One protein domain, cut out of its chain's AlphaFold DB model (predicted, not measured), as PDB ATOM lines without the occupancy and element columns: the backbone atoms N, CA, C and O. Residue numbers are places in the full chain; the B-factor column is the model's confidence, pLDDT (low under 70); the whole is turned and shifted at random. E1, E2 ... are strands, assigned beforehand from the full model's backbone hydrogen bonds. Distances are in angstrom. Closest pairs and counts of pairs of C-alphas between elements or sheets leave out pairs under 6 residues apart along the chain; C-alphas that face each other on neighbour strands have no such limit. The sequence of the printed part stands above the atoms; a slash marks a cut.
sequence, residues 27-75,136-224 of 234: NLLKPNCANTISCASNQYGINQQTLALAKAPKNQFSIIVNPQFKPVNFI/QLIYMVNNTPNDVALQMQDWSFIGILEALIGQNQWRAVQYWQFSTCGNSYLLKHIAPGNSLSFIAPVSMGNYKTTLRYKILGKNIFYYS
ATOM      1  N   ASN A  27     132.464 168.555 139.546       49.72
ATOM      2  CA  ASN A  27     131.692 169.393 138.612       49.72
ATOM      3  C   ASN A  27     130.165 169.433 138.871       49.72
ATOM      4  O   ASN A  27     129.410 169.847 137.990       49.72
ATOM      5  N   LEU A  28     129.695 168.971 140.036       56.06
ATOM      6  CA  LEU A  28     128.287 169.024 140.466       56.06
ATOM      7  C   LEU A  28     128.072 169.833 141.771       56.06
ATOM      8  O   LEU A  28     126.949 169.905 142.263       56.06
ATOM      9  N   LEU A  29     129.129 170.457 142.308       47.44
ATOM     10  CA  LEU A  29     129.181 171.266 143.544       47.44
ATOM     11  C   LEU A  29     129.664 172.693 143.182       47.44
ATOM     12  O   LEU A  29     130.226 172.867 142.106       47.44
ATOM     13  N   LYS A  30     129.538 173.782 143.957       58.91
ATOM     14  CA  LYS A  30     128.987 174.165 145.289       58.91
ATOM     15  C   LYS A  30     128.367 175.597 145.086       58.91
ATOM     16  O   LYS A  30     128.432 176.061 143.947       58.91
ATOM     17  N   PRO A  31     127.863 176.383 146.077       50.44
ATOM     18  CA  PRO A  31     127.729 176.208 147.533       50.44
ATOM     19  C   PRO A  31     126.298 175.786 147.948       50.44
ATOM     20  O   PRO A  31     125.562 175.255 147.125       50.44
ATOM     21  N   ASN A  32     125.926 175.971 149.227       49.00
ATOM     22  CA  ASN A  32     124.572 175.722 149.755       49.00
ATOM     23  C   ASN A  32     123.476 176.252 148.814       49.00
ATOM     24  O   ASN A  32     123.580 177.386 148.346       49.00
ATOM     25  N   CYS A  33     122.384 175.494 148.659       54.16
ATOM     26  CA  CYS A  33     121.125 175.916 148.021       54.16
ATOM     27  C   CYS A  33     120.371 177.005 148.833       54.16
ATOM     28  O   CYS A  33     119.153 176.969 148.992       54.16
ATOM     29  N   ALA A  34     121.092 177.980 149.389       46.94
ATOM     30  CA  ALA A  34     120.527 179.101 150.118       46.94
ATOM     31  C   ALA A  34     120.094 180.203 149.135       46.94
ATOM     32  O   ALA A  34     120.910 180.937 148.583       46.94
ATOM     33  N   ASN A  35     118.780 180.328 148.979       50.03
ATOM     34  CA  ASN A  35     118.040 181.541 148.616       50.03
ATOM     35  C   ASN A  35     118.169 182.107 147.185       50.03
ATOM     36  O   ASN A  35     117.312 182.908 146.820       50.03
ATOM     37  N   THR A  36     119.148 181.720 146.354       49.91
ATOM     38  CA  THR A  36     119.274 182.275 144.977       49.91
ATOM     39  C   THR A  36     119.570 181.278 143.851       49.91
ATOM     40  O   THR A  36     119.462 181.647 142.683       49.91
ATOM     41  N   ILE A  37     119.914 180.022 144.152       54.34
ATOM     42  CA  ILE A  37     120.301 179.017 143.146       54.34
ATOM     43  C   ILE A  37     119.276 177.878 143.112       54.34
ATOM     44  O   ILE A  37     118.931 177.312 144.146       54.34
ATOM     45  N   SER A  38     118.806 177.515 141.914       57.69
ATOM     46  CA  SER A  38     117.873 176.399 141.718       57.69
ATOM     47  C   SER A  38     118.590 175.050 141.867       57.69
ATOM     48  O   SER A  38     119.474 174.709 141.075       57.69
ATOM     49  N   CYS A  39     118.198 174.265 142.873       64.25
ATOM     50  CA  CYS A  39     118.611 172.867 142.987       64.25
ATOM     51  C   CYS A  39     117.880 172.032 141.922       64.25
ATOM     52  O   CYS A  39     116.676 172.207 141.710       64.25
ATOM     53  N   ALA A  40     118.583 171.105 141.273       65.38
ATOM     54  CA  ALA A  40     117.946 170.177 140.342       65.38
ATOM     55  C   ALA A  40     117.034 169.177 141.083       65.38
ATOM     56  O   ALA A  40     117.383 168.667 142.146       65.38
ATOM     57  N   SER A  41     115.874 168.879 140.495       74.38
ATOM     58  CA  SER A  41     114.914 167.879 140.980       74.38
ATOM     59  C   SER A  41     114.388 167.097 139.781       74.38
ATOM     60  O   SER A  41     113.461 167.529 139.097       74.38
ATOM     61  N   ASN A  42     115.055 165.981 139.481       75.94
ATOM     62  CA  ASN A  42     114.817 165.160 138.291       75.94
ATOM     63  C   ASN A  42     114.008 163.913 138.674       75.94
ATOM     64  O   ASN A  42     114.530 162.790 138.644       75.94
ATOM     65  N   GLN A  43     112.770 164.108 139.133       79.19
ATOM     66  CA  GLN A  43     111.991 163.028 139.735       79.19
ATOM     67  C   GLN A  43     111.573 161.985 138.688       79.19
ATOM     68  O   GLN A  43     110.985 162.313 137.655       79.19
ATOM     69  N   TYR A  44     111.874 160.715 138.969       80.25
ATOM     70  CA  TYR A  44     111.548 159.590 138.092       80.25
ATOM     71  C   TYR A  44     110.033 159.327 138.020       80.25
ATOM     72  O   TYR A  44     109.326 159.401 139.030       80.25
ATOM     73  N   GLY A  45     109.548 158.996 136.819       76.81
ATOM     74  CA  GLY A  45     108.161 158.598 136.568       76.81
ATOM     75  C   GLY A  45     107.988 157.085 136.564       76.81
ATOM     76  O   GLY A  45     108.775 156.366 135.953       76.81
ATOM     77  N   ILE A  46     106.941 156.587 137.221       71.31
ATOM     78  CA  ILE A  46     106.643 155.147 137.268       71.31
ATOM     79  C   ILE A  46     105.849 154.705 136.034       71.31
ATOM     80  O   ILE A  46     106.161 153.665 135.454       71.31
ATOM     81  N   ASN A  47     104.899 155.524 135.575       60.59
ATOM     82  CA  ASN A  47     104.150 155.262 134.347       60.59
ATOM     83  C   ASN A  47     104.943 155.731 133.120       60.59
ATOM     84  O   ASN A  47     104.968 156.914 132.780       60.59
ATOM     85  N   GLN A  48     105.593 154.782 132.451       57.59
ATOM     86  CA  GLN A  48     106.342 155.024 131.221       57.59
ATOM     87  C   GLN A  48     105.381 155.192 130.039       57.59
ATOM     88  O   GLN A  48     104.808 154.219 129.555       57.59
ATOM     89  N   GLN A  49     105.245 156.413 129.516       55.34
ATOM     90  CA  GLN A  49     104.755 156.585 128.148       55.34
ATOM     91  C   GLN A  49     105.867 156.166 127.175       55.34
ATOM     92  O   GLN A  49     106.908 156.816 127.091       55.34
ATOM     93  N   THR A  50     105.656 155.088 126.420       56.47
ATOM     94  CA  THR A  50     106.567 154.574 125.381       56.47
ATOM     95  C   THR A  50     106.535 155.449 124.120       56.47
ATOM     96  O   THR A  50     106.137 155.032 123.038       56.47
ATOM     97  N   LEU A  51     106.962 156.707 124.258       56.91
ATOM     98  CA  LEU A  51     106.833 157.752 123.232       56.91
ATOM     99  C   LEU A  51     108.155 158.086 122.504       56.91
ATOM    100  O   LEU A  51     108.174 158.922 121.601       56.91
ATOM    101  N   ALA A  52     109.269 157.451 122.892       57.00
ATOM    102  CA  ALA A  52     110.613 157.944 122.573       57.00
ATOM    103  C   ALA A  52     111.502 157.019 121.709       57.00
ATOM    104  O   ALA A  52     112.474 157.505 121.127       57.00
ATOM    105  N   LEU A  53     111.177 155.727 121.556       57.75
ATOM    106  CA  LEU A  53     112.038 154.764 120.838       57.75
ATOM    107  C   LEU A  53     112.252 155.121 119.359       57.75
ATOM    108  O   LEU A  53     113.381 155.094 118.876       57.75
ATOM    109  N   ALA A  54     111.192 155.539 118.660       60.56
ATOM    110  CA  ALA A  54     111.234 155.851 117.228       60.56
ATOM    111  C   ALA A  54     112.043 157.116 116.862       60.56
ATOM    112  O   ALA A  54     112.257 157.375 115.681       60.56
ATOM    113  N   LYS A  55     112.465 157.925 117.848       66.75
ATOM    114  CA  LYS A  55     113.183 159.199 117.631       66.75
ATOM    115  C   LYS A  55     114.642 159.183 118.098       66.75
ATOM    116  O   LYS A  55     115.358 160.148 117.845       66.75
ATOM    117  N   ALA A  56     115.087 158.123 118.772       74.12
ATOM    118  CA  ALA A  56     116.480 157.966 119.182       74.12
ATOM    119  C   ALA A  56     117.306 157.275 118.072       74.12
ATOM    120  O   ALA A  56     116.809 156.332 117.449       74.12
ATOM    121  N   PRO A  57     118.571 157.676 117.834       82.06
ATOM    122  CA  PRO A  57     119.480 156.947 116.951       82.06
ATOM    123  C   PRO A  57     119.610 155.467 117.340       82.06
ATOM    124  O   PRO A  57     119.513 155.105 118.515       82.06
ATOM    125  N   LYS A  58     119.838 154.595 116.352       86.44
ATOM    126  CA  LYS A  58     120.143 153.177 116.608       86.44
ATOM    127  C   LYS A  58     121.509 153.047 117.290       86.44
ATOM    128  O   LYS A  58     122.404 153.843 117.025       86.44
ATOM    129  N   ASN A  59     121.675 152.026 118.130       90.69
ATOM    130  CA  ASN A  59     122.925 151.693 118.825       90.69
ATOM    131  C   ASN A  59     123.448 152.786 119.784       90.69
ATOM    132  O   ASN A  59     124.628 152.778 120.128       90.69
ATOM    133  N   GLN A  60     122.591 153.704 120.252       92.44
ATOM    134  CA  GLN A  60     122.986 154.831 121.106       92.44
ATOM    135  C   GLN A  60     122.065 155.009 122.327       92.44
ATOM    136  O   GLN A  60     120.855 154.805 122.250       92.44
ATOM    137  N   PHE A  61     122.628 155.459 123.453       93.00
ATOM    138  CA  PHE A  61     121.851 156.017 124.560       93.00
ATOM    139  C   PHE A  61     121.604 157.511 124.335       93.00
ATOM    140  O   PHE A  61     122.548 158.263 124.089       93.00
ATOM    141  N   SER A  62     120.349 157.946 124.424       92.31
ATOM    142  CA  SER A  62     119.938 159.322 124.130       92.31
ATOM    143  C   SER A  62     119.096 159.922 125.247       92.31
ATOM    144  O   SER A  62     118.109 159.324 125.673       92.31
ATOM    145  N   ILE A  63     119.434 161.145 125.659       92.19
ATOM    146  CA  ILE A  63     118.561 161.987 126.485       92.19
ATOM    147  C   ILE A  63     117.856 162.963 125.537       92.19
ATOM    148  O   ILE A  63     118.495 163.845 124.960       92.19
ATOM    149  N   ILE A  64     116.553 162.771 125.345       89.06
ATOM    150  CA  ILE A  64     115.721 163.535 124.413       89.06
ATOM    151  C   ILE A  64     114.981 164.626 125.180       89.06
ATOM    152  O   ILE A  64     114.165 164.349 126.061       89.06
ATOM    153  N   VAL A  65     115.241 165.869 124.784       86.00
ATOM    154  CA  VAL A  65     114.637 167.070 125.357       86.00
ATOM    155  C   VAL A  65     113.823 167.780 124.280       86.00
ATOM    156  O   VAL A  65     114.369 168.235 123.274       86.00
ATOM    157  N   ASN A  66     112.513 167.893 124.502       79.88
ATOM    158  CA  ASN A  66     111.589 168.634 123.644       79.88
ATOM    159  C   ASN A  66     110.685 169.524 124.525       79.88
ATOM    160  O   ASN A  66     110.008 168.991 125.403       79.88
ATOM    161  N   PRO A  67     110.629 170.856 124.328       76.75
ATOM    162  CA  PRO A  67     109.731 171.744 125.079       76.75
ATOM    163  C   PRO A  67     108.241 171.411 124.933       76.75
ATOM    164  O   PRO A  67     107.457 171.717 125.832       76.75
ATOM    165  N   GLN A  68     107.856 170.785 123.816       80.62
ATOM    166  CA  GLN A  68     106.482 170.353 123.544       80.62
ATOM    167  C   GLN A  68     106.080 169.115 124.360       80.62
ATOM    168  O   GLN A  68     104.893 168.837 124.499       80.62
ATOM    169  N   PHE A  69     107.043 168.359 124.902       82.50
ATOM    170  CA  PHE A  69     106.744 167.234 125.783       82.50
ATOM    171  C   PHE A  69     106.411 167.759 127.178       82.50
ATOM    172  O   PHE A  69     107.287 168.110 127.974       82.50
ATOM    173  N   LYS A  70     105.109 167.810 127.453       84.12
ATOM    174  CA  LYS A  70     104.555 168.073 128.776       84.12
ATOM    175  C   LYS A  70     104.131 166.758 129.433       84.12
ATOM    176  O   LYS A  70     103.632 165.879 128.729       84.12
ATOM    177  N   PRO A  71     104.336 166.599 130.751       84.25
ATOM    178  CA  PRO A  71     103.745 165.492 131.489       84.25
ATOM    179  C   PRO A  71     102.217 165.573 131.393       84.25
ATOM    180  O   PRO A  71     101.625 166.623 131.637       84.25
ATOM    181  N   VAL A  72     101.593 164.459 131.013       81.81
ATOM    182  CA  VAL A  72     100.139 164.265 131.041       81.81
ATOM    183  C   VAL A  72      99.894 162.949 131.761       81.81
ATOM    184  O   VAL A  72     100.325 161.901 131.279       81.81
ATOM    185  N   ASN A  73      99.228 163.008 132.916       87.56
ATOM    186  CA  ASN A  73      99.038 161.864 133.813       87.56
ATOM    187  C   ASN A  73     100.374 161.195 134.221       87.56
ATOM    188  O   ASN A  73     100.482 159.970 134.316       87.56
ATOM    189  N   PHE A  74     101.426 161.999 134.418       88.81
ATOM    190  CA  PHE A  74     102.711 161.517 134.921       88.81
ATOM    191  C   PHE A  74     102.573 161.165 136.402       88.81
ATOM    192  O   PHE A  74     102.289 162.051 137.208       88.81
ATOM    193  N   ILE A  75     102.811 159.894 136.743       91.19
ATOM    194  CA  ILE A  75     102.832 159.411 138.130       91.19
ATOM    195  C   ILE A  75     104.269 159.411 138.648       91.19
ATOM    196  O   ILE A  75     105.109 158.626 138.192       91.19
ATOM    197  N   GLN A 136     108.862 170.298 132.322       84.75
ATOM    198  CA  GLN A 136     109.339 169.594 131.133       84.75
ATOM    199  C   GLN A 136     109.417 168.094 131.404       84.75
ATOM    200  O   GLN A 136     109.898 167.686 132.459       84.75
ATOM    201  N   LEU A 137     108.988 167.292 130.427       87.62
ATOM    202  CA  LEU A 137     109.196 165.849 130.416       87.62
ATOM    203  C   LEU A 137     110.441 165.515 129.581       87.62
ATOM    204  O   LEU A 137     110.509 165.841 128.393       87.62
ATOM    205  N   ILE A 138     111.425 164.870 130.205       88.62
ATOM    206  CA  ILE A 138     112.674 164.441 129.573       88.62
ATOM    207  C   ILE A 138     112.636 162.923 129.428       88.62
ATOM    208  O   ILE A 138     112.334 162.212 130.386       88.62
ATOM    209  N   TYR A 139     112.975 162.426 128.238       90.31
ATOM    210  CA  TYR A 139     113.079 160.994 127.967       90.31
ATOM    211  C   TYR A 139     114.536 160.545 127.921       90.31
ATOM    212  O   TYR A 139     115.404 161.247 127.407       90.31
ATOM    213  N   MET A 140     114.791 159.340 128.415       91.56
ATOM    214  CA  MET A 140     116.088 158.675 128.387       91.56
ATOM    215  C   MET A 140     115.911 157.317 127.724       91.56
ATOM    216  O   MET A 140     115.244 156.444 128.273       91.56
ATOM    217  N   VAL A 141     116.466 157.159 126.526       91.94
ATOM    218  CA  VAL A 141     116.219 156.019 125.637       91.94
ATOM    219  C   VAL A 141     117.499 155.223 125.467       91.94
ATOM    220  O   VAL A 141     118.524 155.792 125.088       91.94
ATOM    221  N   ASN A 142     117.445 153.916 125.711       93.19
ATOM    222  CA  ASN A 142     118.570 153.022 125.477       93.19
ATOM    223  C   ASN A 142     118.358 152.184 124.210       93.19
ATOM    224  O   ASN A 142     117.780 151.103 124.264       93.19
ATOM    225  N   ASN A 143     118.893 152.653 123.081       91.94
ATOM    226  CA  ASN A 143     118.974 151.864 121.850       91.94
ATOM    227  C   ASN A 143     120.327 151.137 121.704       91.94
ATOM    228  O   ASN A 143     120.632 150.654 120.615       91.94
ATOM    229  N   THR A 144     121.171 151.087 122.744       93.69
ATOM    230  CA  THR A 144     122.419 150.298 122.729       93.69
ATOM    231  C   THR A 144     122.119 148.813 122.991       93.69
ATOM    232  O   THR A 144     121.085 148.507 123.584       93.69
ATOM    233  N   PRO A 145     123.004 147.874 122.601       95.50
ATOM    234  CA  PRO A 145     122.824 146.449 122.899       95.50
ATOM    235  C   PRO A 145     123.060 146.075 124.375       95.50
ATOM    236  O   PRO A 145     122.876 144.916 124.730       95.50
ATOM    237  N   ASN A 146     123.466 147.019 125.232       96.38
ATOM    238  CA  ASN A 146     123.823 146.777 126.632       96.38
ATOM    239  C   ASN A 146     122.931 147.577 127.591       96.38
ATOM    240  O   ASN A 146     122.373 148.606 127.220       96.38
ATOM    241  N   ASP A 147     122.860 147.158 128.851       96.25
ATOM    242  CA  ASP A 147     122.241 147.935 129.929       96.25
ATOM    243  C   ASP A 147     122.917 149.303 130.130       96.25
ATOM    244  O   ASP A 147     124.142 149.406 130.239       96.25
ATOM    245  N   VAL A 148     122.107 150.354 130.288       96.25
ATOM    246  CA  VAL A 148     122.569 151.677 130.732       96.25
ATOM    247  C   VAL A 148     122.202 151.877 132.198       96.25
ATOM    248  O   VAL A 148     121.027 151.876 132.555       96.25
ATOM    249  N   ALA A 149     123.212 152.083 133.046       96.94
ATOM    250  CA  ALA A 149     123.042 152.328 134.476       96.94
ATOM    251  C   ALA A 149     123.226 153.816 134.816       96.94
ATOM    252  O   ALA A 149     124.301 154.389 134.603       96.94
ATOM    253  N   LEU A 150     122.183 154.425 135.382       95.88
ATOM    254  CA  LEU A 150     122.140 155.823 135.817       95.88
ATOM    255  C   LEU A 150     122.186 155.921 137.342       95.88
ATOM    256  O   LEU A 150     121.539 155.127 138.025       95.88
ATOM    257  N   GLN A 151     122.924 156.895 137.879       94.94
ATOM    258  CA  GLN A 151     122.919 157.172 139.314       94.94
ATOM    259  C   GLN A 151     121.670 157.966 139.694       94.94
ATOM    260  O   GLN A 151     121.317 158.969 139.067       94.94
ATOM    261  N   MET A 152     121.018 157.516 140.758       93.12
ATOM    262  CA  MET A 152     119.907 158.205 141.390       93.12
ATOM    263  C   MET A 152     120.233 158.479 142.854       93.12
ATOM    264  O   MET A 152     120.965 157.723 143.496       93.12
ATOM    265  N   GLN A 153     119.645 159.550 143.368       91.62
ATOM    266  CA  GLN A 153     119.608 159.871 144.782       91.62
ATOM    267  C   GLN A 153     118.164 160.231 145.147       91.62
ATOM    268  O   GLN A 153     117.526 160.983 144.413       91.62
ATOM    269  N   ASP A 154     117.641 159.670 146.240       88.19
ATOM    270  CA  ASP A 154     116.298 159.968 146.767       88.19
ATOM    271  C   ASP A 154     115.202 159.890 145.674       88.19
ATOM    272  O   ASP A 154     114.372 160.784 145.496       88.19
ATOM    273  N   TRP A 155     115.238 158.811 144.879       88.31
ATOM    274  CA  TRP A 155     114.334 158.538 143.746       88.31
ATOM    275  C   TRP A 155     114.351 159.556 142.589       88.31
ATOM    276  O   TRP A 155     113.462 159.547 141.733       88.31
ATOM    277  N   SER A 156     115.405 160.367 142.495       90.62
ATOM    278  CA  SER A 156     115.619 161.339 141.418       90.62
ATOM    279  C   SER A 156     116.958 161.102 140.709       90.62
ATOM    280  O   SER A 156     117.927 160.674 141.334       90.62
ATOM    281  N   PHE A 157     117.042 161.350 139.398       93.38
ATOM    282  CA  PHE A 157     118.296 161.163 138.651       93.38
ATOM    283  C   PHE A 157     119.311 162.255 138.970       93.38
ATOM    284  O   PHE A 157     119.012 163.441 138.833       93.38
ATOM    285  N   ILE A 158     120.536 161.859 139.316       93.38
ATOM    286  CA  ILE A 158     121.610 162.812 139.593       93.38
ATOM    287  C   ILE A 158     121.999 163.492 138.280       93.38
ATOM    288  O   ILE A 158     122.550 162.863 137.375       93.38
ATOM    289  N   GLY A 159     121.716 164.784 138.166       92.19
ATOM    290  CA  GLY A 159     121.991 165.526 136.946       92.19
ATOM    291  C   GLY A 159     121.601 166.990 137.029       92.19
ATOM    292  O   GLY A 159     120.815 167.388 137.885       92.19
ATOM    293  N   ILE A 160     122.171 167.789 136.135       91.50
ATOM    294  CA  ILE A 160     122.025 169.245 136.123       91.50
ATOM    295  C   ILE A 160     121.728 169.761 134.720       91.50
ATOM    296  O   ILE A 160     122.101 169.146 133.718       91.50
ATOM    297  N   LEU A 161     121.097 170.927 134.663       89.19
ATOM    298  CA  LEU A 161     120.990 171.741 133.465       89.19
ATOM    299  C   LEU A 161     122.266 172.590 133.300       89.19
ATOM    300  O   LEU A 161     122.711 173.263 134.235       89.19
ATOM    301  N   GLU A 162     122.853 172.561 132.106       90.06
ATOM    302  CA  GLU A 162     123.974 173.409 131.688       90.06
ATOM    303  C   GLU A 162     123.523 174.363 130.569       90.06
ATOM    304  O   GLU A 162     122.744 173.978 129.695       90.06
ATOM    305  N   ALA A 163     124.053 175.587 130.569       89.19
ATOM    306  CA  ALA A 163     123.843 176.607 129.546       89.19
ATOM    307  C   ALA A 163     125.118 176.892 128.750       89.19
ATOM    308  O   ALA A 163     126.221 176.888 129.304       89.19
ATOM    309  N   LEU A 164     124.959 177.192 127.462       89.50
ATOM    310  CA  LEU A 164     126.030 177.663 126.589       89.50
ATOM    311  C   LEU A 164     126.246 179.173 126.791       89.50
ATOM    312  O   LEU A 164     125.325 179.966 126.589       89.50
ATOM    313  N   ILE A 165     127.460 179.573 127.173       85.56
ATOM    314  CA  ILE A 165     127.801 180.968 127.528       85.56
ATOM    315  C   ILE A 165     128.818 181.632 126.583       85.56
ATOM    316  O   ILE A 165     129.286 182.732 126.852       85.56
ATOM    317  N   GLY A 166     129.199 180.963 125.493       80.38
ATOM    318  CA  GLY A 166     130.222 181.440 124.562       80.38
ATOM    319  C   GLY A 166     130.582 180.383 123.519       80.38
ATOM    320  O   GLY A 166     129.795 179.472 123.260       80.38
ATOM    321  N   GLN A 167     131.785 180.471 122.944       76.94
ATOM    322  CA  GLN A 167     132.302 179.505 121.965       76.94
ATOM    323  C   GLN A 167     132.489 178.113 122.605       76.94
ATOM    324  O   GLN A 167     133.535 177.804 123.168       76.94
ATOM    325  N   ASN A 168     131.446 177.280 122.547       81.12
ATOM    326  CA  ASN A 168     131.380 175.912 123.087       81.12
ATOM    327  C   ASN A 168     131.617 175.758 124.608       81.12
ATOM    328  O   ASN A 168     131.747 174.636 125.100       81.12
ATOM    329  N   GLN A 169     131.604 176.853 125.373       89.75
ATOM    330  CA  GLN A 169     131.728 176.826 126.832       89.75
ATOM    331  C   GLN A 169     130.370 176.608 127.510       89.75
ATOM    332  O   GLN A 169     129.471 177.444 127.413       89.75
ATOM    333  N   TRP A 170     130.246 175.492 128.228       90.81
ATOM    334  CA  TRP A 170     129.057 175.124 128.998       90.81
ATOM    335  C   TRP A 170     129.265 175.406 130.487       90.81
ATOM    336  O   TRP A 170     130.309 175.063 131.041       90.81
ATOM    337  N   ARG A 171     128.266 175.997 131.150       89.88
ATOM    338  CA  ARG A 171     128.261 176.231 132.604       89.88
ATOM    339  C   ARG A 171     126.982 175.709 133.241       89.88
ATOM    340  O   ARG A 171     125.908 175.823 132.661       89.88
ATOM    341  N   ALA A 172     127.102 175.175 134.451       88.62
ATOM    342  CA  ALA A 172     125.965 174.768 135.268       88.62
ATOM    343  C   ALA A 172     125.040 175.963 135.567       88.62
ATOM    344  O   ALA A 172     125.508 177.008 136.025       88.62
ATOM    345  N   VAL A 173     123.736 175.794 135.325       84.12
ATOM    346  CA  VAL A 173     122.679 176.716 135.798       84.12
ATOM    347  C   VAL A 173     121.852 176.114 136.937       84.12
ATOM    348  O   VAL A 173     121.161 176.836 137.648       84.12
ATOM    349  N   GLN A 174     121.970 174.802 137.144       86.19
ATOM    350  CA  GLN A 174     121.483 174.072 138.314       86.19
ATOM    351  C   GLN A 174     122.637 173.301 138.957       86.19
ATOM    352  O   GLN A 174     123.612 172.962 138.286       86.19
ATOM    353  N   TYR A 175     122.495 172.972 140.238       85.12
ATOM    354  CA  TYR A 175     123.462 172.172 140.994       85.12
ATOM    355  C   TYR A 175     122.764 170.975 141.646       85.12
ATOM    356  O   TYR A 175     121.555 171.014 141.893       85.12
ATOM    357  N   TRP A 176     123.527 169.913 141.921       86.44
ATOM    358  CA  TRP A 176     123.021 168.726 142.609       86.44
ATOM    359  C   TRP A 176     123.553 168.673 144.039       86.44
ATOM    360  O   TRP A 176     124.760 168.553 144.256       86.44
ATOM    361  N   GLN A 177     122.660 168.723 145.028       86.31
ATOM    362  CA  GLN A 177     123.054 168.547 146.420       86.31
ATOM    363  C   GLN A 177     123.137 167.055 146.755       86.31
ATOM    364  O   GLN A 177     122.124 166.374 146.913       86.31
ATOM    365  N   PHE A 178     124.368 166.561 146.880       85.25
ATOM    366  CA  PHE A 178     124.624 165.195 147.319       85.25
ATOM    367  C   PHE A 178     124.204 165.009 148.783       85.25
ATOM    368  O   PHE A 178     124.660 165.738 149.666       85.25
ATOM    369  N   SER A 179     123.353 164.014 149.031       83.38
ATOM    370  CA  SER A 179     123.025 163.530 150.375       83.38
ATOM    371  C   SER A 179     124.283 163.002 151.068       83.38
ATOM    372  O   SER A 179     125.088 162.288 150.462       83.38
ATOM    373  N   THR A 180     124.447 163.320 152.352       82.25
ATOM    374  CA  THR A 180     125.475 162.716 153.215       82.25
ATOM    375  C   THR A 180     125.061 161.336 153.736       82.25
ATOM    376  O   THR A 180     125.896 160.618 154.282       82.25
ATOM    377  N   CYS A 181     123.798 160.935 153.552       76.31
ATOM    378  CA  CYS A 181     123.305 159.613 153.917       76.31
ATOM    379  C   CYS A 181     123.603 158.600 152.802       76.31
ATOM    380  O   CYS A 181     123.137 158.748 151.672       76.31
ATOM    381  N   GLY A 182     124.344 157.534 153.122       74.38
ATOM    382  CA  GLY A 182     124.687 156.482 152.153       74.38
ATOM    383  C   GLY A 182     123.468 155.764 151.559       74.38
ATOM    384  O   GLY A 182     123.494 155.376 150.393       74.38
ATOM    385  N   ASN A 183     122.375 155.666 152.321       78.94
ATOM    386  CA  ASN A 183     121.149 154.965 151.917       78.94
ATOM    387  C   ASN A 183     120.319 155.721 150.862       78.94
ATOM    388  O   ASN A 183     119.349 155.171 150.347       78.94
ATOM    389  N   SER A 184     120.685 156.963 150.527       84.12
ATOM    390  CA  SER A 184     120.005 157.751 149.492       84.12
ATOM    391  C   SER A 184     120.312 157.286 148.062       84.12
ATOM    392  O   SER A 184     119.572 157.653 147.152       84.12
ATOM    393  N   TYR A 185     121.390 156.525 147.833       90.44
ATOM    394  CA  TYR A 185     121.933 156.260 146.492       90.44
ATOM    395  C   TYR A 185     121.555 154.890 145.923       90.44
ATOM    396  O   TYR A 185     121.675 153.869 146.593       90.44
ATOM    397  N   LEU A 186     121.192 154.858 144.637       92.94
ATOM    398  CA  LEU A 186     120.947 153.619 143.891       92.94
ATOM    399  C   LEU A 186     121.298 153.761 142.401       92.94
ATOM    400  O   LEU A 186     121.422 154.868 141.872       92.94
ATOM    401  N   LEU A 187     121.443 152.625 141.713       94.19
ATOM    402  CA  LEU A 187     121.552 152.571 140.254       94.19
ATOM    403  C   LEU A 187     120.209 152.176 139.641       94.19
ATOM    404  O   LEU A 187     119.613 151.170 140.020       94.19
ATOM    405  N   LYS A 188     119.766 152.938 138.642       94.31
ATOM    406  CA  LYS A 188     118.610 152.596 137.814       94.31
ATOM    407  C   LYS A 188     119.084 152.144 136.446       94.31
ATOM    408  O   LYS A 188     119.748 152.890 135.728       94.31
ATOM    409  N   HIS A 189     118.729 150.912 136.115       95.50
ATOM    410  CA  HIS A 189     119.051 150.284 134.847       95.50
ATOM    411  C   HIS A 189     117.964 150.568 133.807       95.50
ATOM    412  O   HIS A 189     116.769 150.585 134.119       95.50
ATOM    413  N   ILE A 190     118.402 150.786 132.570       93.19
ATOM    414  CA  ILE A 190     117.576 150.868 131.369       93.19
ATOM    415  C   ILE A 190     118.082 149.774 130.438       93.19
ATOM    416  O   ILE A 190     119.189 149.889 129.911       93.19
ATOM    417  N   ALA A 191     117.301 148.712 130.261       94.38
ATOM    418  CA  ALA A 191     117.667 147.614 129.371       94.38
ATOM    419  C   ALA A 191     117.642 148.050 127.886       94.38
ATOM    420  O   ALA A 191     117.024 149.074 127.565       94.38
ATOM    421  N   PRO A 192     118.294 147.304 126.977       93.69
ATOM    422  CA  PRO A 192     118.206 147.531 125.536       93.69
ATOM    423  C   PRO A 192     116.760 147.633 125.040       93.69
ATOM    424  O   PRO A 192     115.901 146.847 125.435       93.69
ATOM    425  N   GLY A 193     116.484 148.610 124.179       90.44
ATOM    426  CA  GLY A 193     115.154 148.849 123.613       90.44
ATOM    427  C   GLY A 193     114.137 149.466 124.580       90.44
ATOM    428  O   GLY A 193     112.983 149.624 124.195       90.44
ATOM    429  N   ASN A 194     114.534 149.843 125.801       91.00
ATOM    430  CA  ASN A 194     113.654 150.491 126.775       91.00
ATOM    431  C   ASN A 194     113.953 151.987 126.948       91.00
ATOM    432  O   ASN A 194     115.020 152.503 126.597       91.00
ATOM    433  N   SER A 195     112.988 152.700 127.532       90.50
ATOM    434  CA  SER A 195     113.105 154.122 127.850       90.50
ATOM    435  C   SER A 195     112.528 154.452 129.219       90.50
ATOM    436  O   SER A 195     111.484 153.927 129.591       90.50
ATOM    437  N   LEU A 196     113.159 155.385 129.925       90.81
ATOM    438  CA  LEU A 196     112.623 156.007 131.135       90.81
ATOM    439  C   LEU A 196     112.297 157.478 130.874       90.81
ATOM    440  O   LEU A 196     112.753 158.062 129.889       90.81
ATOM    441  N   SER A 197     111.562 158.098 131.791       89.75
ATOM    442  CA  SER A 197     111.368 159.544 131.804       89.75
ATOM    443  C   SER A 197     111.504 160.129 133.207       89.75
ATOM    444  O   SER A 197     111.382 159.435 134.223       89.75
ATOM    445  N   PHE A 198     111.788 161.426 133.246       90.81
ATOM    446  CA  PHE A 198     111.719 162.240 134.448       90.81
ATOM    447  C   PHE A 198     111.125 163.606 134.124       90.81
ATOM    448  O   PHE A 198     111.215 164.093 132.993       90.81
ATOM    449  N   ILE A 199     110.523 164.213 135.137       89.12
ATOM    450  CA  ILE A 199     110.116 165.615 135.112       89.12
ATOM    451  C   ILE A 199     111.241 166.481 135.665       89.12
ATOM    452  O   ILE A 199     111.922 166.086 136.613       89.12
ATOM    453  N   ALA A 200     111.416 167.667 135.092       83.94
ATOM    454  CA  ALA A 200     112.294 168.692 135.642       83.94
ATOM    455  C   ALA A 200     111.580 170.055 135.691       83.94
ATOM    456  O   ALA A 200     110.893 170.433 134.728       83.94
ATOM    457  N   PRO A 201     111.736 170.822 136.788       76.06
ATOM    458  CA  PRO A 201     111.275 172.198 136.847       76.06
ATOM    459  C   PRO A 201     112.151 173.062 135.937       76.06
ATOM    460  O   PRO A 201     113.366 173.156 136.112       76.06
ATOM    461  N   VAL A 202     111.519 173.728 134.976       69.19
ATOM    462  CA  VAL A 202     112.192 174.647 134.057       69.19
ATOM    463  C   VAL A 202     111.958 176.075 134.541       69.19
ATOM    464  O   VAL A 202     111.100 176.789 134.034       69.19
ATOM    465  N   SER A 203     112.713 176.468 135.568       64.38
ATOM    466  CA  SER A 203     112.835 177.874 135.959       64.38
ATOM    467  C   SER A 203     113.929 178.507 135.105       64.38
ATOM    468  O   SER A 203     115.107 178.187 135.262       64.38
ATOM    469  N   MET A 204     113.538 179.350 134.150       65.44
ATOM    470  CA  MET A 204     114.455 180.067 133.265       65.44
ATOM    471  C   MET A 204     114.219 181.567 133.399       65.44
ATOM    472  O   MET A 204     113.082 182.026 133.342       65.44
ATOM    473  N   GLY A 205     115.303 182.329 133.543       65.31
ATOM    474  CA  GLY A 205     115.264 183.772 133.322       65.31
ATOM    475  C   GLY A 205     115.181 184.107 131.830       65.31
ATOM    476  O   GLY A 205     115.324 183.242 130.966       65.31
ATOM    477  N   ASN A 206     115.035 185.392 131.517       71.31
ATOM    478  CA  ASN A 206     114.759 185.877 130.155       71.31
ATOM    479  C   ASN A 206     115.967 185.816 129.189       71.31
ATOM    480  O   ASN A 206     115.921 186.384 128.099       71.31
ATOM    481  N   TYR A 207     117.068 185.161 129.572       75.25
ATOM    482  CA  TYR A 207     118.279 185.084 128.757       75.25
ATOM    483  C   TYR A 207     118.180 183.965 127.712       75.25
ATOM    484  O   TYR A 207     118.096 182.781 128.042       75.25
ATOM    485  N   LYS A 208     118.230 184.338 126.431       79.56
ATOM    486  CA  LYS A 208     118.195 183.390 125.313       79.56
ATOM    487  C   LYS A 208     119.546 182.682 125.162       79.56
ATOM    488  O   LYS A 208     120.474 183.217 124.565       79.56
ATOM    489  N   THR A 209     119.620 181.453 125.655       84.44
ATOM    490  CA  THR A 209     120.772 180.546 125.533       84.44
ATOM    491  C   THR A 209     120.326 179.167 125.038       84.44
ATOM    492  O   THR A 209     119.132 178.869 124.991       84.44
ATOM    493  N   THR A 210     121.297 178.339 124.664       87.62
ATOM    494  CA  THR A 210     121.133 176.918 124.357       87.62
ATOM    495  C   THR A 210     121.396 176.116 125.629       87.62
ATOM    496  O   THR A 210     122.459 176.270 126.235       87.62
ATOM    497  N   LEU A 211     120.467 175.243 126.025       87.75
ATOM    498  CA  LEU A 211     120.604 174.420 127.234       87.75
ATOM    499  C   LEU A 211     120.756 172.927 126.907       87.75
ATOM    500  O   LEU A 211     120.260 172.449 125.886       87.75
ATOM    501  N   ARG A 212     121.400 172.178 127.807       91.25
ATOM    502  CA  ARG A 212     121.457 170.708 127.785       91.25
ATOM    503  C   ARG A 212     121.385 170.138 129.199       91.25
ATOM    504  O   ARG A 212     121.892 170.754 130.132       91.25
ATOM    505  N   TYR A 213     120.841 168.936 129.351       92.12
ATOM    506  CA  TYR A 213     121.009 168.166 130.584       92.12
ATOM    507  C   TYR A 213     122.328 167.400 130.556       92.12
ATOM    508  O   TYR A 213     122.738 166.885 129.514       92.12
ATOM    509  N   LYS A 214     122.946 167.285 131.730       94.00
ATOM    510  CA  LYS A 214     124.090 166.426 132.033       94.00
ATOM    511  C   LYS A 214     123.690 165.493 133.167       94.00
ATOM    512  O   LYS A 214     123.510 165.940 134.298       94.00
ATOM    513  N   ILE A 215     123.537 164.210 132.857       94.81
ATOM    514  CA  ILE A 215     123.078 163.171 133.785       94.81
ATOM    515  C   ILE A 215     124.250 162.254 134.141       94.81
ATOM    516  O   ILE A 215     125.049 161.884 133.278       94.81
ATOM    517  N   LEU A 216     124.363 161.889 135.415       95.62
ATOM    518  CA  LEU A 216     125.409 161.014 135.928       95.62
ATOM    519  C   LEU A 216     125.035 159.538 135.706       95.62
ATOM    520  O   LEU A 216     124.127 158.996 136.335       95.62
ATOM    521  N   GLY A 217     125.765 158.874 134.813       95.44
ATOM    522  CA  GLY A 217     125.788 157.419 134.689       95.44
ATOM    523  C   GLY A 217     126.613 156.756 135.795       95.44
ATOM    524  O   GLY A 217     127.195 157.425 136.649       95.44
ATOM    525  N   LYS A 218     126.732 155.423 135.760       93.00
ATOM    526  CA  LYS A 218     127.572 154.661 136.707       93.00
ATOM    527  C   LYS A 218     128.998 155.225 136.809       93.00
ATOM    528  O   LYS A 218     129.423 155.561 137.906       93.00
ATOM    529  N   ASN A 219     129.682 155.391 135.671       91.19
ATOM    530  CA  ASN A 219     131.078 155.856 135.596       91.19
ATOM    531  C   ASN A 219     131.311 157.016 134.602       91.19
ATOM    532  O   ASN A 219     132.449 157.449 134.439       91.19
ATOM    533  N   ILE A 220     130.272 157.498 133.912       93.81
ATOM    534  CA  ILE A 220     130.371 158.503 132.836       93.81
ATOM    535  C   ILE A 220     129.239 159.529 132.929       93.81
ATOM    536  O   ILE A 220     128.229 159.278 133.581       93.81
ATOM    537  N   PHE A 221     129.386 160.667 132.251       95.38
ATOM    538  CA  PHE A 221     128.296 161.623 132.052       95.38
ATOM    539  C   PHE A 221     127.616 161.402 130.702       95.38
ATOM    540  O   PHE A 221     128.286 161.252 129.682       95.38
ATOM    541  N   TYR A 222     126.288 161.455 130.703       95.00
ATOM    542  CA  TYR A 222     125.467 161.496 129.501       95.00
ATOM    543  C   TYR A 222     124.924 162.909 129.292       95.00
ATOM    544  O   TYR A 222     124.579 163.592 130.257       95.00
ATOM    545  N   TYR A 223     124.819 163.331 128.034       94.12
ATOM    546  CA  TYR A 223     124.378 164.673 127.658       94.12
ATOM    547  C   TYR A 223     123.150 164.603 126.751       94.12
ATOM    548  O   TYR A 223     123.052 163.709 125.910       94.12
ATOM    549  N   SER A 224     122.216 165.542 126.911       91.31
ATOM    550  CA  SER A 224     121.088 165.677 125.984       91.31
ATOM    551  C   SER A 224     121.485 166.325 124.665       91.31
ATOM    552  O   SER A 224     122.528 166.974 124.550       91.31
TER     553      SER A 224
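AT A GLANCE: This is residues 27 to 75 and 136 to 224 of the 234 residues of an uncharacterized protein of Mucilaginibacter gracilis (UniProt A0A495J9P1). With little regular structure, this is a partial sandwich: the curled sheet E5-E4-E8-E9 partly faces the sheet E1-E2-E7, strands crossed, with the ribbon E3-E6 at one end. The 138 printed residues hold nine strands, E1 to E9 in chain order, and no named helix: all strand, each sheet antiparallel, 49 residues in named elements. It is compact, radius of gyration of the C-alphas 14.9 A, spanning 40 by 38 by 32 A.

HOW THE PARTS SIT: E5, residues 170 to 172, E4, 159 to 164, E8, 211 to 216, and E9, 221 to 223, are neighbours in that order; N 171 and O 163, N 160 and O 214, and N 215 and O 222 are each 2.9 A apart. Across the sandwich, two sheets face to face with strands at 66 degrees, are E1, 61 to 65, E2, 136 to 142, and E7, 194 to 200; N 64 and O 139 are 2.8 A apart, N 138 and O 198 2.9 A. E3, 148 to 153, neighbours E6, 185 to 190; N 150 and O 188 are 2.9 A apart.

IN THESE COORDINATES: E7 measures 20.3 A. C-alpha 61 begins E1 at (121.851, 156.017, 124.560); C-alpha 223 ends E9 at (124.378, 164.673, 127.658).

THE WHOLE: Residues 76 to 135 are cut out; C-alphas 75 and 136 are 14.0 A apart. The link E5 to E6 is long. Residues 27 to 40, 47 to 55 and 202 to 205 have pLDDT under 70.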